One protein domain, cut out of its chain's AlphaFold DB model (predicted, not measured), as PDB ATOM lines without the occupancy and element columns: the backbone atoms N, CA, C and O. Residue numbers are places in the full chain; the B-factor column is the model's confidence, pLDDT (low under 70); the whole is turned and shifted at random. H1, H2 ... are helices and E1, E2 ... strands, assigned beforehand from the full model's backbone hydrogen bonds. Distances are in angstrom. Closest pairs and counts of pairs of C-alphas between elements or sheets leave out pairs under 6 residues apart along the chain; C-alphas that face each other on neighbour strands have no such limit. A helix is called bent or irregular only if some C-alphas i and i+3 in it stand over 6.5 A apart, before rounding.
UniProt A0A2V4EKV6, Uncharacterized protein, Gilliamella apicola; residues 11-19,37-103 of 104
ATOM      1  N   ASN A  11     -25.662  -8.611  49.871       96.88
ATOM      2  CA  ASN A  11     -26.711  -7.674  49.473       96.88
ATOM      3  C   ASN A  11     -26.914  -7.653  47.957       96.88
ATOM      4  O   ASN A  11     -28.021  -7.903  47.493       96.88
ATOM      5  N   ALA A  12     -25.854  -7.473  47.171       95.25
ATOM      6  CA  ALA A  12     -25.939  -7.457  45.707       95.25
ATOM      7  C   ALA A  12     -26.420  -8.788  45.102       95.25
ATOM      8  O   ALA A  12     -26.899  -8.842  43.966       95.25
ATOM      9  N   MET A  13     -26.212  -9.883  45.830       95.62
ATOM     10  CA  MET A  13     -26.529 -11.231  45.380       95.62
ATOM     11  C   MET A  13     -27.960 -11.647  45.737       95.62
ATOM     12  O   MET A  13     -28.580 -12.357  44.939       95.62
ATOM     13  N   PHE A  14     -28.496 -11.199  46.878       96.69
ATOM     14  CA  PHE A  14     -29.770 -11.695  47.420       96.69
ATOM     15  C   PHE A  14     -30.751 -10.625  47.912       96.69
ATOM     16  O   PHE A  14     -31.945 -10.918  47.981       96.69
ATOM     17  N   CYS A  15     -30.301  -9.408  48.222       95.50
ATOM     18  CA  CYS A  15     -31.148  -8.362  48.811       95.50
ATOM     19  C   CYS A  15     -31.515  -7.271  47.797       95.50
ATOM     20  O   CYS A  15     -32.692  -6.949  47.617       95.50
ATOM     21  N   ASP A  16     -30.511  -6.727  47.114       94.69
ATOM     22  CA  ASP A  16     -30.613  -5.527  46.298       94.69
ATOM     23  C   ASP A  16     -30.608  -5.867  44.810       94.69
ATOM     24  O   ASP A  16     -29.670  -6.454  44.267       94.69
ATOM     25  N   ASN A  17     -31.669  -5.455  44.116       92.31
ATOM     26  CA  ASN A  17     -31.748  -5.606  42.673       92.31
ATOM     27  C   ASN A  17     -31.296  -4.319  41.979       92.31
ATOM     28  O   ASN A  17     -31.980  -3.297  42.036       92.31
ATOM     29  N   HIS A  18     -30.168  -4.390  41.278       90.75
ATOM     30  CA  HIS A  18     -29.620  -3.271  40.516       90.75
ATOM     31  C   HIS A  18     -29.927  -3.417  39.028       90.75
ATOM     32  O   HIS A  18     -29.627  -4.443  38.405       90.75
ATOM     33  N   SER A  19     -30.467  -2.361  38.433       90.19
ATOM     34  CA  SER A  19     -30.742  -2.294  37.002       90.19
ATOM     35  C   SER A  19     -29.457  -2.264  36.168       90.19
ATOM     36  O   SER A  19     -28.415  -1.757  36.591       90.19
ATOM     37  N   LYS A  37       0.296  -0.271  48.109       96.19
ATOM     38  CA  LYS A  37      -0.213  -1.646  48.198       96.19
ATOM     39  C   LYS A  37      -1.699  -1.591  48.543       96.19
ATOM     40  O   LYS A  37      -2.123  -0.687  49.254       96.19
ATOM     41  N   ILE A  38      -2.466  -2.561  48.059       96.62
ATOM     42  CA  ILE A  38      -3.877  -2.720  48.415       96.62
ATOM     43  C   ILE A  38      -3.965  -3.849  49.439       96.62
ATOM     44  O   ILE A  38      -3.453  -4.943  49.189       96.62
ATOM     45  N   LYS A  39      -4.592  -3.573  50.577       97.50
ATOM     46  CA  LYS A  39      -4.997  -4.565  51.570       97.50
ATOM     47  C   LYS A  39      -6.502  -4.767  51.418       97.50
ATOM     48  O   LYS A  39      -7.241  -3.800  51.271       97.50
ATOM     49  N   LEU A  40      -6.911  -6.029  51.352       96.62
ATOM     50  CA  LEU A  40      -8.308  -6.434  51.251       96.62
ATOM     51  C   LEU A  40      -8.617  -7.296  52.463       96.62
ATOM     52  O   LEU A  40      -7.892  -8.263  52.722       96.62
ATOM     53  N   THR A  41      -9.685  -6.961  53.171       97.38
ATOM     54  CA  THR A  41     -10.185  -7.762  54.287       97.38
ATOM     55  C   THR A  41     -11.649  -8.075  54.031       97.38
ATOM     56  O   THR A  41     -12.433  -7.169  53.771       97.38
ATOM     57  N   PHE A  42     -12.002  -9.355  54.094       96.44
ATOM     58  CA  PHE A  42     -13.358  -9.838  53.852       96.44
ATOM     59  C   PHE A  42     -13.954 -10.385  55.148       96.44
ATOM     60  O   PHE A  42     -13.272 -11.114  55.877       96.44
ATOM     61  N   GLY A  43     -15.211 -10.043  55.415       97.00
ATOM     62  CA  GLY A  43     -16.037 -10.639  56.459       97.00
ATOM     63  C   GLY A  43     -16.878 -11.781  55.897       97.00
ATOM     64  O   GLY A  43     -17.439 -11.671  54.809       97.00
ATOM     65  N   TYR A  44     -16.911 -12.892  56.632       95.25
ATOM     66  CA  TYR A  44     -17.754 -14.053  56.351       95.25
ATOM     67  C   TYR A  44     -18.357 -14.534  57.669       95.25
ATOM     68  O   TYR A  44     -17.840 -15.452  58.308       95.25
ATOM     69  N   SER A  45     -19.395 -13.846  58.122       95.25
ATOM     70  CA  SER A  45     -20.197 -14.238  59.282       95.25
ATOM     71  C   SER A  45     -21.397 -15.116  58.911       95.25
ATOM     72  O   SER A  45     -21.864 -15.871  59.761       95.25
ATOM     73  N   ILE A  46     -21.838 -15.082  57.647       94.25
ATOM     74  CA  ILE A  46     -22.869 -15.980  57.105       94.25
ATOM     75  C   ILE A  46     -22.328 -17.412  56.983       94.25
ATOM     76  O   ILE A  46     -21.341 -17.669  56.286       94.25
ATOM     77  N   ASP A  47     -23.012 -18.366  57.616       95.12
ATOM     78  CA  ASP A  47     -22.701 -19.792  57.510       95.12
ATOM     79  C   ASP A  47     -23.491 -20.432  56.363       95.12
ATOM     80  O   ASP A  47     -24.491 -21.124  56.552       95.12
ATOM     81  N   TYR A  48     -23.018 -20.202  55.139       95.06
ATOM     82  CA  TYR A  48     -23.657 -20.731  53.934       95.06
ATOM     83  C   TYR A  48     -23.841 -22.250  53.952       95.06
ATOM     84  O   TYR A  48     -24.815 -22.750  53.391       95.06
ATOM     85  N   ASP A  49     -22.923 -23.001  54.560       91.69
ATOM     86  CA  ASP A  49     -23.006 -24.460  54.559       91.69
ATOM     87  C   ASP A  49     -24.169 -24.957  55.428       91.69
ATOM     88  O   ASP A  49     -24.862 -25.894  55.018       91.69
ATOM     89  N   SER A  50     -24.430 -24.326  56.581       95.38
ATOM     90  CA  SER A  50     -25.608 -24.656  57.397       95.38
ATOM     91  C   SER A  50     -26.903 -24.047  56.855       95.38
ATOM     92  O   SER A  50     -27.968 -24.647  56.997       95.38
ATOM     93  N   GLU A  51     -26.815 -22.913  56.162       93.75
ATOM     94  CA  GLU A  51     -27.956 -22.206  55.576       93.75
ATOM     95  C   GLU A  51     -28.294 -22.646  54.145       93.75
ATOM     96  O   GLU A  51     -29.196 -22.091  53.525       93.75
ATOM     97  N   LYS A  52     -27.615 -23.659  53.596       93.75
ATOM     98  CA  LYS A  52     -27.727 -24.047  52.181       93.75
ATOM     99  C   LYS A  52     -29.156 -24.271  51.689       93.75
ATOM    100  O   LYS A  52     -29.467 -23.957  50.542       93.75
ATOM    101  N   GLU A  53     -30.012 -24.814  52.546       94.25
ATOM    102  CA  GLU A  53     -31.416 -25.103  52.239       94.25
ATOM    103  C   GLU A  53     -32.291 -23.841  52.115       94.25
ATOM    104  O   GLU A  53     -33.412 -23.934  51.620       94.25
ATOM    105  N   LEU A  54     -31.794 -22.673  52.539       94.56
ATOM    106  CA  LEU A  54     -32.483 -21.382  52.432       94.56
ATOM    107  C   LEU A  54     -32.316 -20.720  51.056       94.56
ATOM    108  O   LEU A  54     -33.021 -19.758  50.761       94.56
ATOM    109  N   TYR A  55     -31.397 -21.216  50.223       96.06
ATOM    110  CA  TYR A  55     -31.088 -20.630  48.921       96.06
ATOM    111  C   TYR A  55     -31.789 -21.373  47.785       96.06
ATOM    112  O   TYR A  55     -31.814 -22.605  47.738       96.06
ATOM    113  N   ASP A  56     -32.278 -20.613  46.807       97.25
ATOM    114  CA  ASP A  56     -32.880 -21.177  45.606       97.25
ATOM    115  C   ASP A  56     -31.806 -21.776  44.688       97.25
ATOM    116  O   ASP A  56     -30.910 -21.085  44.192       97.25
ATOM    117  N   LEU A  57     -31.916 -23.081  44.437       97.44
ATOM    118  CA  LEU A  57     -31.052 -23.821  43.522       97.44
ATOM    119  C   LEU A  57     -31.846 -24.284  42.302       97.44
ATOM    120  O   LEU A  57     -32.969 -24.774  42.419       97.44
ATOM    121  N   ASP A  58     -31.249 -24.182  41.117       97.19
ATOM    122  CA  ASP A  58     -31.835 -24.765  39.914       97.19
ATOM    123  C   ASP A  58     -31.592 -26.284  39.809       97.19
ATOM    124  O   ASP A  58     -30.903 -26.893  40.627       97.19
ATOM    125  N   GLU A  59     -32.132 -26.921  38.763       96.56
ATOM    126  CA  GLU A  59     -32.007 -28.373  38.532       96.56
ATOM    127  C   GLU A  59     -30.553 -28.871  38.412       96.56
ATOM    128  O   GLU A  59     -30.294 -30.071  38.520       96.56
ATOM    129  N   LYS A  60     -29.594 -27.970  38.171       96.19
ATOM    130  CA  LYS A  60     -28.161 -28.272  38.077       96.19
ATOM    131  C   LYS A  60     -27.414 -27.954  39.374       96.19
ATOM    132  O   LYS A  60     -26.190 -28.081  39.407       96.19
ATOM    133  N   GLY A  61     -28.123 -27.538  40.423       95.62
ATOM    134  CA  GLY A  61     -27.547 -27.130  41.701       95.62
ATOM    135  C   GLY A  61     -26.855 -25.766  41.652       95.62
ATOM    136  O   GLY A  61     -25.979 -25.505  42.478       95.62
ATOM    137  N   GLN A  62     -27.185 -24.915  40.674       98.00
ATOM    138  CA  GLN A  62     -26.680 -23.542  40.619       98.00
ATOM    139  C   GLN A  62     -27.552 -22.633  41.482       98.00
ATOM    140  O   GLN A  62     -28.775 -22.708  41.401       98.00
ATOM    141  N   VAL A  63     -26.921 -21.751  42.254       98.12
ATOM    142  CA  VAL A  63     -27.610 -20.740  43.062       98.12
ATOM    143  C   VAL A  63     -28.224 -19.697  42.145       98.12
ATOM    144  O   VAL A  63     -27.534 -19.179  41.261       98.12
ATOM    145  N   ILE A  64     -29.499 -19.398  42.360       98.06
ATOM    146  CA  ILE A  64     -30.239 -18.348  41.668       98.06
ATOM    147  C   ILE A  64     -30.123 -17.065  42.497       98.06
ATOM    148  O   ILE A  64     -30.478 -17.043  43.670       98.06
ATOM    149  N   LEU A  65     -29.590 -16.006  41.888       96.69
ATOM    150  CA  LEU A  65     -29.431 -14.692  42.517       96.69
ATOM    151  C   LEU A  65     -30.705 -13.848  42.371       96.69
ATOM    152  O   LEU A  65     -31.557 -14.142  41.527       96.69
ATOM    153  N   VAL A  66     -30.794 -12.748  43.123       95.50
ATOM    154  CA  VAL A  66     -31.939 -11.814  43.097       95.50
ATOM    155  C   VAL A  66     -32.218 -11.236  41.702       95.50
ATOM    156  O   VAL A  66     -33.367 -10.982  41.346       95.50
ATOM    157  N   ASP A  67     -31.180 -11.093  40.872       93.25
ATOM    158  CA  ASP A  67     -31.282 -10.612  39.488       93.25
ATOM    159  C   ASP A  67     -31.488 -11.735  38.449       93.25
ATOM    160  O   ASP A  67     -31.434 -11.503  37.239       93.25
ATOM    161  N   GLY A  68     -31.731 -12.967  38.905       94.75
ATOM    162  CA  GLY A  68     -31.999 -14.139  38.072       94.75
ATOM    163  C   GLY A  68     -30.757 -14.786  37.451       94.75
ATOM    164  O   GLY A  68     -30.882 -15.815  36.774       94.75
ATOM    165  N   ARG A  69     -29.553 -14.236  37.670       94.81
ATOM    166  CA  ARG A  69     -28.303 -14.922  37.301       94.81
ATOM    167  C   ARG A  69     -28.155 -16.223  38.085       94.81
ATOM    168  O   ARG A  69     -28.690 -16.387  39.175       94.81
ATOM    169  N   LYS A  70     -27.384 -17.147  37.510       97.69
ATOM    170  CA  LYS A  70     -27.113 -18.464  38.087       97.69
ATOM    171  C   LYS A  70     -25.623 -18.675  38.256       97.69
ATOM    172  O   LYS A  70     -24.882 -18.582  37.274       97.69
ATOM    173  N   ILE A  71     -25.192 -18.991  39.470       97.44
ATOM    174  CA  ILE A  71     -23.777 -19.192  39.794       97.44
ATOM    175  C   ILE A  71     -23.542 -20.543  40.468       97.44
ATOM    176  O   ILE A  71     -24.455 -21.171  40.995       97.44
ATOM    177  N   ALA A  72     -22.304 -21.028  40.429       97.50
ATOM    178  CA  ALA A  72     -21.938 -22.218  41.188       97.50
ATOM    179  C   ALA A  72     -21.943 -21.915  42.695       97.50
ATOM    180  O   ALA A  72     -21.548 -20.826  43.100       97.50
ATOM    181  N   TRP A  73     -22.283 -22.907  43.525       96.31
ATOM    182  CA  TRP A  73     -22.210 -22.783  44.990       96.31
ATOM    183  C   TRP A  73     -20.839 -22.297  45.476       96.31
ATOM    184  O   TRP A  73     -20.738 -21.402  46.298       96.31
ATOM    185  N   GLN A  74     -19.762 -22.841  44.903       96.00
ATOM    186  CA  GLN A  74     -18.397 -22.429  45.232       96.00
ATOM    187  C   GLN A  74     -18.152 -20.938  44.953       96.00
ATOM    188  O   GLN A  74     -17.399 -20.304  45.680       96.00
ATOM    189  N   GLN A  75     -18.783 -20.387  43.910       96.88
ATOM    190  CA  GLN A  75     -18.658 -18.974  43.569       96.88
ATOM    191  C   GLN A  75     -19.384 -18.096  44.594       96.88
ATOM    192  O   GLN A  75     -18.843 -17.071  44.991       96.88
ATOM    193  N   LEU A  76     -20.549 -18.536  45.090       95.75
ATOM    194  CA  LEU A  76     -21.238 -17.869  46.196       95.75
ATOM    195  C   LEU A  76     -20.325 -17.729  47.422       95.75
ATOM    196  O   LEU A  76     -20.224 -16.646  47.980       95.75
ATOM    197  N   LEU A  77     -19.593 -18.780  47.790       95.38
ATOM    198  CA  LEU A  77     -18.687 -18.731  48.945       95.38
ATOM    199  C   LEU A  77     -17.520 -17.740  48.786       95.38
ATOM    200  O   LEU A  77     -16.911 -17.370  49.782       95.38
ATOM    201  N   TYR A  78     -17.177 -17.339  47.558       94.25
ATOM    202  CA  TYR A  78     -16.128 -16.348  47.296       94.25
ATOM    203  C   TYR A  78     -16.668 -14.926  47.141       94.25
ATOM    204  O   TYR A  78     -15.976 -13.970  47.483       94.25
ATOM    205  N   ASP A  79     -17.878 -14.787  46.602       95.31
ATOM    206  CA  ASP A  79     -18.447 -13.485  46.250       95.31
ATOM    207  C   ASP A  79     -19.438 -12.975  47.300       95.31
ATOM    208  O   ASP A  79     -19.682 -11.774  47.373       95.31
ATOM    209  N   GLY A  80     -19.999 -13.868  48.115       95.62
ATOM    210  CA  GLY A  80     -21.033 -13.596  49.113       95.62
ATOM    211  C   GLY A  80     -20.486 -13.193  50.482       95.62
ATOM    212  O   GLY A  80     -21.013 -13.622  51.502       95.62
ATOM    213  N   PHE A  81     -19.413 -12.411  50.541       97.19
ATOM    214  CA  PHE A  81     -18.983 -11.808  51.806       97.19
ATOM    215  C   PHE A  81     -20.034 -10.804  52.308       97.19
ATOM    216  O   PHE A  81     -20.713 -10.145  51.517       97.19
ATOM    217  N   ASP A  82     -20.158 -10.680  53.624       97.12
ATOM    218  CA  ASP A  82     -21.096  -9.757  54.285       97.12
ATOM    219  C   ASP A  82     -20.435  -8.451  54.724       97.12
ATOM    220  O   ASP A  82     -21.106  -7.524  55.167       97.12
ATOM    221  N   TRP A  83     -19.118  -8.346  54.575       97.81
ATOM    222  CA  TRP A  83     -18.383  -7.126  54.855       97.81
ATOM    223  C   TRP A  83     -17.091  -7.054  54.041       97.81
ATOM    224  O   TRP A  83     -16.441  -8.072  53.777       97.81
ATOM    225  N   LEU A  84     -16.699  -5.844  53.648       97.56
ATOM    226  CA  LEU A  84     -15.468  -5.577  52.908       97.56
ATOM    227  C   LEU A  84     -14.776  -4.322  53.435       97.56
ATOM    228  O   LEU A  84     -15.363  -3.239  53.442       97.56
ATOM    229  N   SER A  85     -13.485  -4.456  53.736       97.81
ATOM    230  CA  SER A  85     -12.571  -3.324  53.878       97.81
ATOM    231  C   SER A  85     -11.517  -3.314  52.777       97.81
ATOM    232  O   SER A  85     -10.942  -4.352  52.421       97.81
ATOM    233  N   ILE A  86     -11.254  -2.118  52.250       97.25
ATOM    234  CA  ILE A  86     -10.141  -1.840  51.345       97.25
ATOM    235  C   ILE A  86      -9.304  -0.708  51.925       97.25
ATOM    236  O   ILE A  86      -9.751   0.443  51.982       97.25
ATOM    237  N   GLU A  87      -8.051  -1.009  52.251       97.38
ATOM    238  CA  GLU A  87      -7.057  -0.023  52.658       97.38
ATOM    239  C   GLU A  87      -5.927   0.103  51.630       97.38
ATOM    240  O   GLU A  87      -5.477  -0.865  51.008       97.38
ATOM    241  N   LEU A  88      -5.420   1.324  51.472       96.75
ATOM    242  CA  LEU A  88      -4.205   1.608  50.719       96.75
ATOM    243  C   LEU A  88      -3.044   1.816  51.680       96.75
ATOM    244  O   LEU A  88      -3.122   2.651  52.576       96.75
ATOM    245  N   ILE A  89      -1.953   1.091  51.457       96.81
ATOM    246  CA  ILE A  89      -0.733   1.196  52.257       96.81
ATOM    247  C   ILE A  89       0.329   1.918  51.436       96.81
ATOM    248  O   ILE A  89       0.766   1.407  50.396       96.81
ATOM    249  N   ASP A  90       0.732   3.102  51.891       94.38
ATOM    250  CA  ASP A  90       1.747   3.906  51.212       94.38
ATOM    251  C   ASP A  90       3.169   3.322  51.365       94.38
ATOM    252  O   ASP A  90       3.409   2.311  52.032       94.38
ATOM    253  N   VAL A  91       4.148   3.975  50.734       94.50
ATOM    254  CA  VAL A  91       5.561   3.554  50.773       94.50
ATOM    255  C   VAL A  91       6.197   3.617  52.168       94.50
ATOM    256  O   VAL A  91       7.212   2.962  52.391       94.50
ATOM    257  N   ASN A  92       5.615   4.382  53.093       94.56
ATOM    258  CA  ASN A  92       6.065   4.499  54.479       94.56
ATOM    259  C   ASN A  92       5.344   3.505  55.407       94.56
ATOM    260  O   ASN A  92       5.687   3.422  56.584       94.56
ATOM    261  N   GLY A  93       4.372   2.745  54.892       94.69
ATOM    262  CA  GLY A  93       3.560   1.812  55.667       94.69
ATOM    263  C   GLY A  93       2.322   2.440  56.311       94.69
ATOM    264  O   GLY A  93       1.691   1.776  57.129       94.69
ATOM    265  N   ASN A  94       1.961   3.681  55.970       94.44
ATOM    266  CA  ASN A  94       0.735   4.292  56.482       94.44
ATOM    267  C   ASN A  94      -0.480   3.676  55.785       94.44
ATOM    268  O   ASN A  94      -0.523   3.631  54.554       94.44
ATOM    269  N   GLU A  95      -1.465   3.238  56.570       95.88
ATOM    270  CA  GLU A  95      -2.734   2.715  56.060       95.88
ATOM    271  C   GLU A  95      -3.760   3.852  55.911       95.88
ATOM    272  O   GLU A  95      -3.985   4.635  56.835       95.88
ATOM    273  N   GLN A  96      -4.397   3.934  54.743       95.44
ATOM    274  CA  GLN A  96      -5.538   4.801  54.466       95.44
ATOM    275  C   GLN A  96      -6.745   3.937  54.099       95.44
ATOM    276  O   GLN A  96      -6.729   3.256  53.074       95.44
ATOM    277  N   LEU A  97      -7.807   4.008  54.902       96.38
ATOM    278  CA  LEU A  97      -9.082   3.353  54.616       96.38
ATOM    279  C   LEU A  97      -9.778   4.019  53.419       96.38
ATOM    280  O   LEU A  97      -9.900   5.246  53.379       96.38
ATOM    281  N   ILE A  98     -10.216   3.214  52.452       95.00
ATOM    282  CA  ILE A  98     -10.951   3.665  51.260       95.00
ATOM    283  C   ILE A  98     -12.387   3.154  51.267       95.00
ATOM    284  O   ILE A  98     -13.293   3.907  50.921       95.00
ATOM    285  N   ILE A  99     -12.587   1.890  51.637       94.69
ATOM    286  CA  ILE A  99     -13.905   1.261  51.737       94.69
ATOM    287  C   ILE A  99     -13.973   0.546  53.076       94.69
ATOM    288  O   ILE A  99     -13.019  -0.134  53.432       94.69
ATOM    289  N   ASP A 100     -15.093   0.707  53.767       96.88
ATOM    290  CA  ASP A 100     -15.520  -0.067  54.931       96.88
ATOM    291  C   ASP A 100     -17.037  -0.207  54.805       96.88
ATOM    292  O   ASP A 100     -17.763   0.777  54.968       96.88
ATOM    293  N   ALA A 101     -17.494  -1.373  54.358       96.06
ATOM    294  CA  ALA A 101     -18.876  -1.576  53.945       96.06
ATOM    295  C   ALA A 101     -19.429  -2.888  54.498       96.06
ATOM    296  O   ALA A 101     -18.880  -3.956  54.227       96.06
ATOM    297  N   GLU A 102     -20.535  -2.787  55.234       96.50
ATOM    298  CA  GLU A 102     -21.430  -3.901  55.543       96.50
ATOM    299  C   GLU A 102     -22.310  -4.181  54.318       96.50
ATOM    300  O   GLU A 102     -22.804  -3.265  53.658       96.50
ATOM    301  N   LEU A 103     -22.430  -5.457  53.977       95.81
ATOM    302  CA  LEU A 103     -23.007  -5.969  52.740       95.81
ATOM    303  C   LEU A 103     -24.008  -7.097  53.020       95.81
ATOM    304  O   LEU A 103     -24.254  -7.891  52.117       95.81
TER     305      LEU A 103
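This is residues 11 to 19 and 37 to 103 of the 104 residues of an uncharacterized protein of Gilliamella apicola (UniProt A0A2V4EKV6). A narrow sheet of three long strands, E1, E2 and E3, makes one end of an elongated, loose body, and the other end is a loop-rich part in which the winding stretch of residues 44 to 72 runs beside two short helices, H1 and H2. Neither helix covers the sheet, and the first and last printed residues, Asn 11 and Leu 103, come together where the two parts meet. The printed part has 76 residues, with two named helices and three named strands in the order H1, E1, H2, E2, E3; the sheet's order is E1, E2, E3, all antiparallel. The class is mixed, helices and strands, though under half of the residues are in named elements. The whole is loose, with a radius of gyration of the C-alphas of 15.6 A, and spans 53 by 29 by 18 A.

In the sheet, the inner strand E2, residues 83 to 89, has the edge strands E1, residues 37 to 43, and E3, residues 95 to 102, as its neighbours. E1 and E2 are antiparallel at 164 degrees; the C-alphas of Leu 40 and Ile 86 face each other at 4.9 A, and N 39 and O 87 are within hydrogen-bond range at 2.9 A. E2 and E3 form a hairpin, antiparallel at 170 degrees, with N 84 and O 101 at 2.9 A and N 96 and O 88 at 2.8 A. E3 bends by 59 degrees at residue 98. The sheet is twisted, its C-alphas lying up to 4.4 A off their best plane. H2, residues 73 to 79, is not on the sheet and is apart from E3. H1, residues 11 to 15, is not on the sheet either and is apart from E2 and E3. H1 and H2 are only just apart, closest at 8.4 A. Every O i to N i+4 pair is within hydrogen-bond range in H1, and 2 of 3 are in H2. Outside the named strands, residues 63 to 64 pair with residues 70 to 71, antiparallel.

E1 measures 20.0 A from C-alpha 37 at (-0.213, -1.646, 48.198) to C-alpha 43. E2 measures 19.7 A and E3 19.8 A, the latter ending at C-alpha 102 at (-21.430, -3.901, 55.543). H2 measures 10.1 A. H1 measures 4.5 A and begins at C-alpha 11 at (-26.711, -7.674, 49.473); it is neither bent nor irregular, but only just: C-alphas 12 and 15 are 6.1 A apart.

The two C-alphas farthest apart, those of Glu 59 and Asn 92, are 52.8 A apart, while those of Asn 11 and Leu 103 are 5.2 A apart. Residues 20 to 36 are not printed, and C-alphas 19 and 37 stand 32.5 A apart across the cut. The link from E1 to H2, 29 residues, is long; those from H2 to E2 and from E2 to E3 are tight. Mean pLDDT of the printed part is 95.8, and no printed residue is under 70.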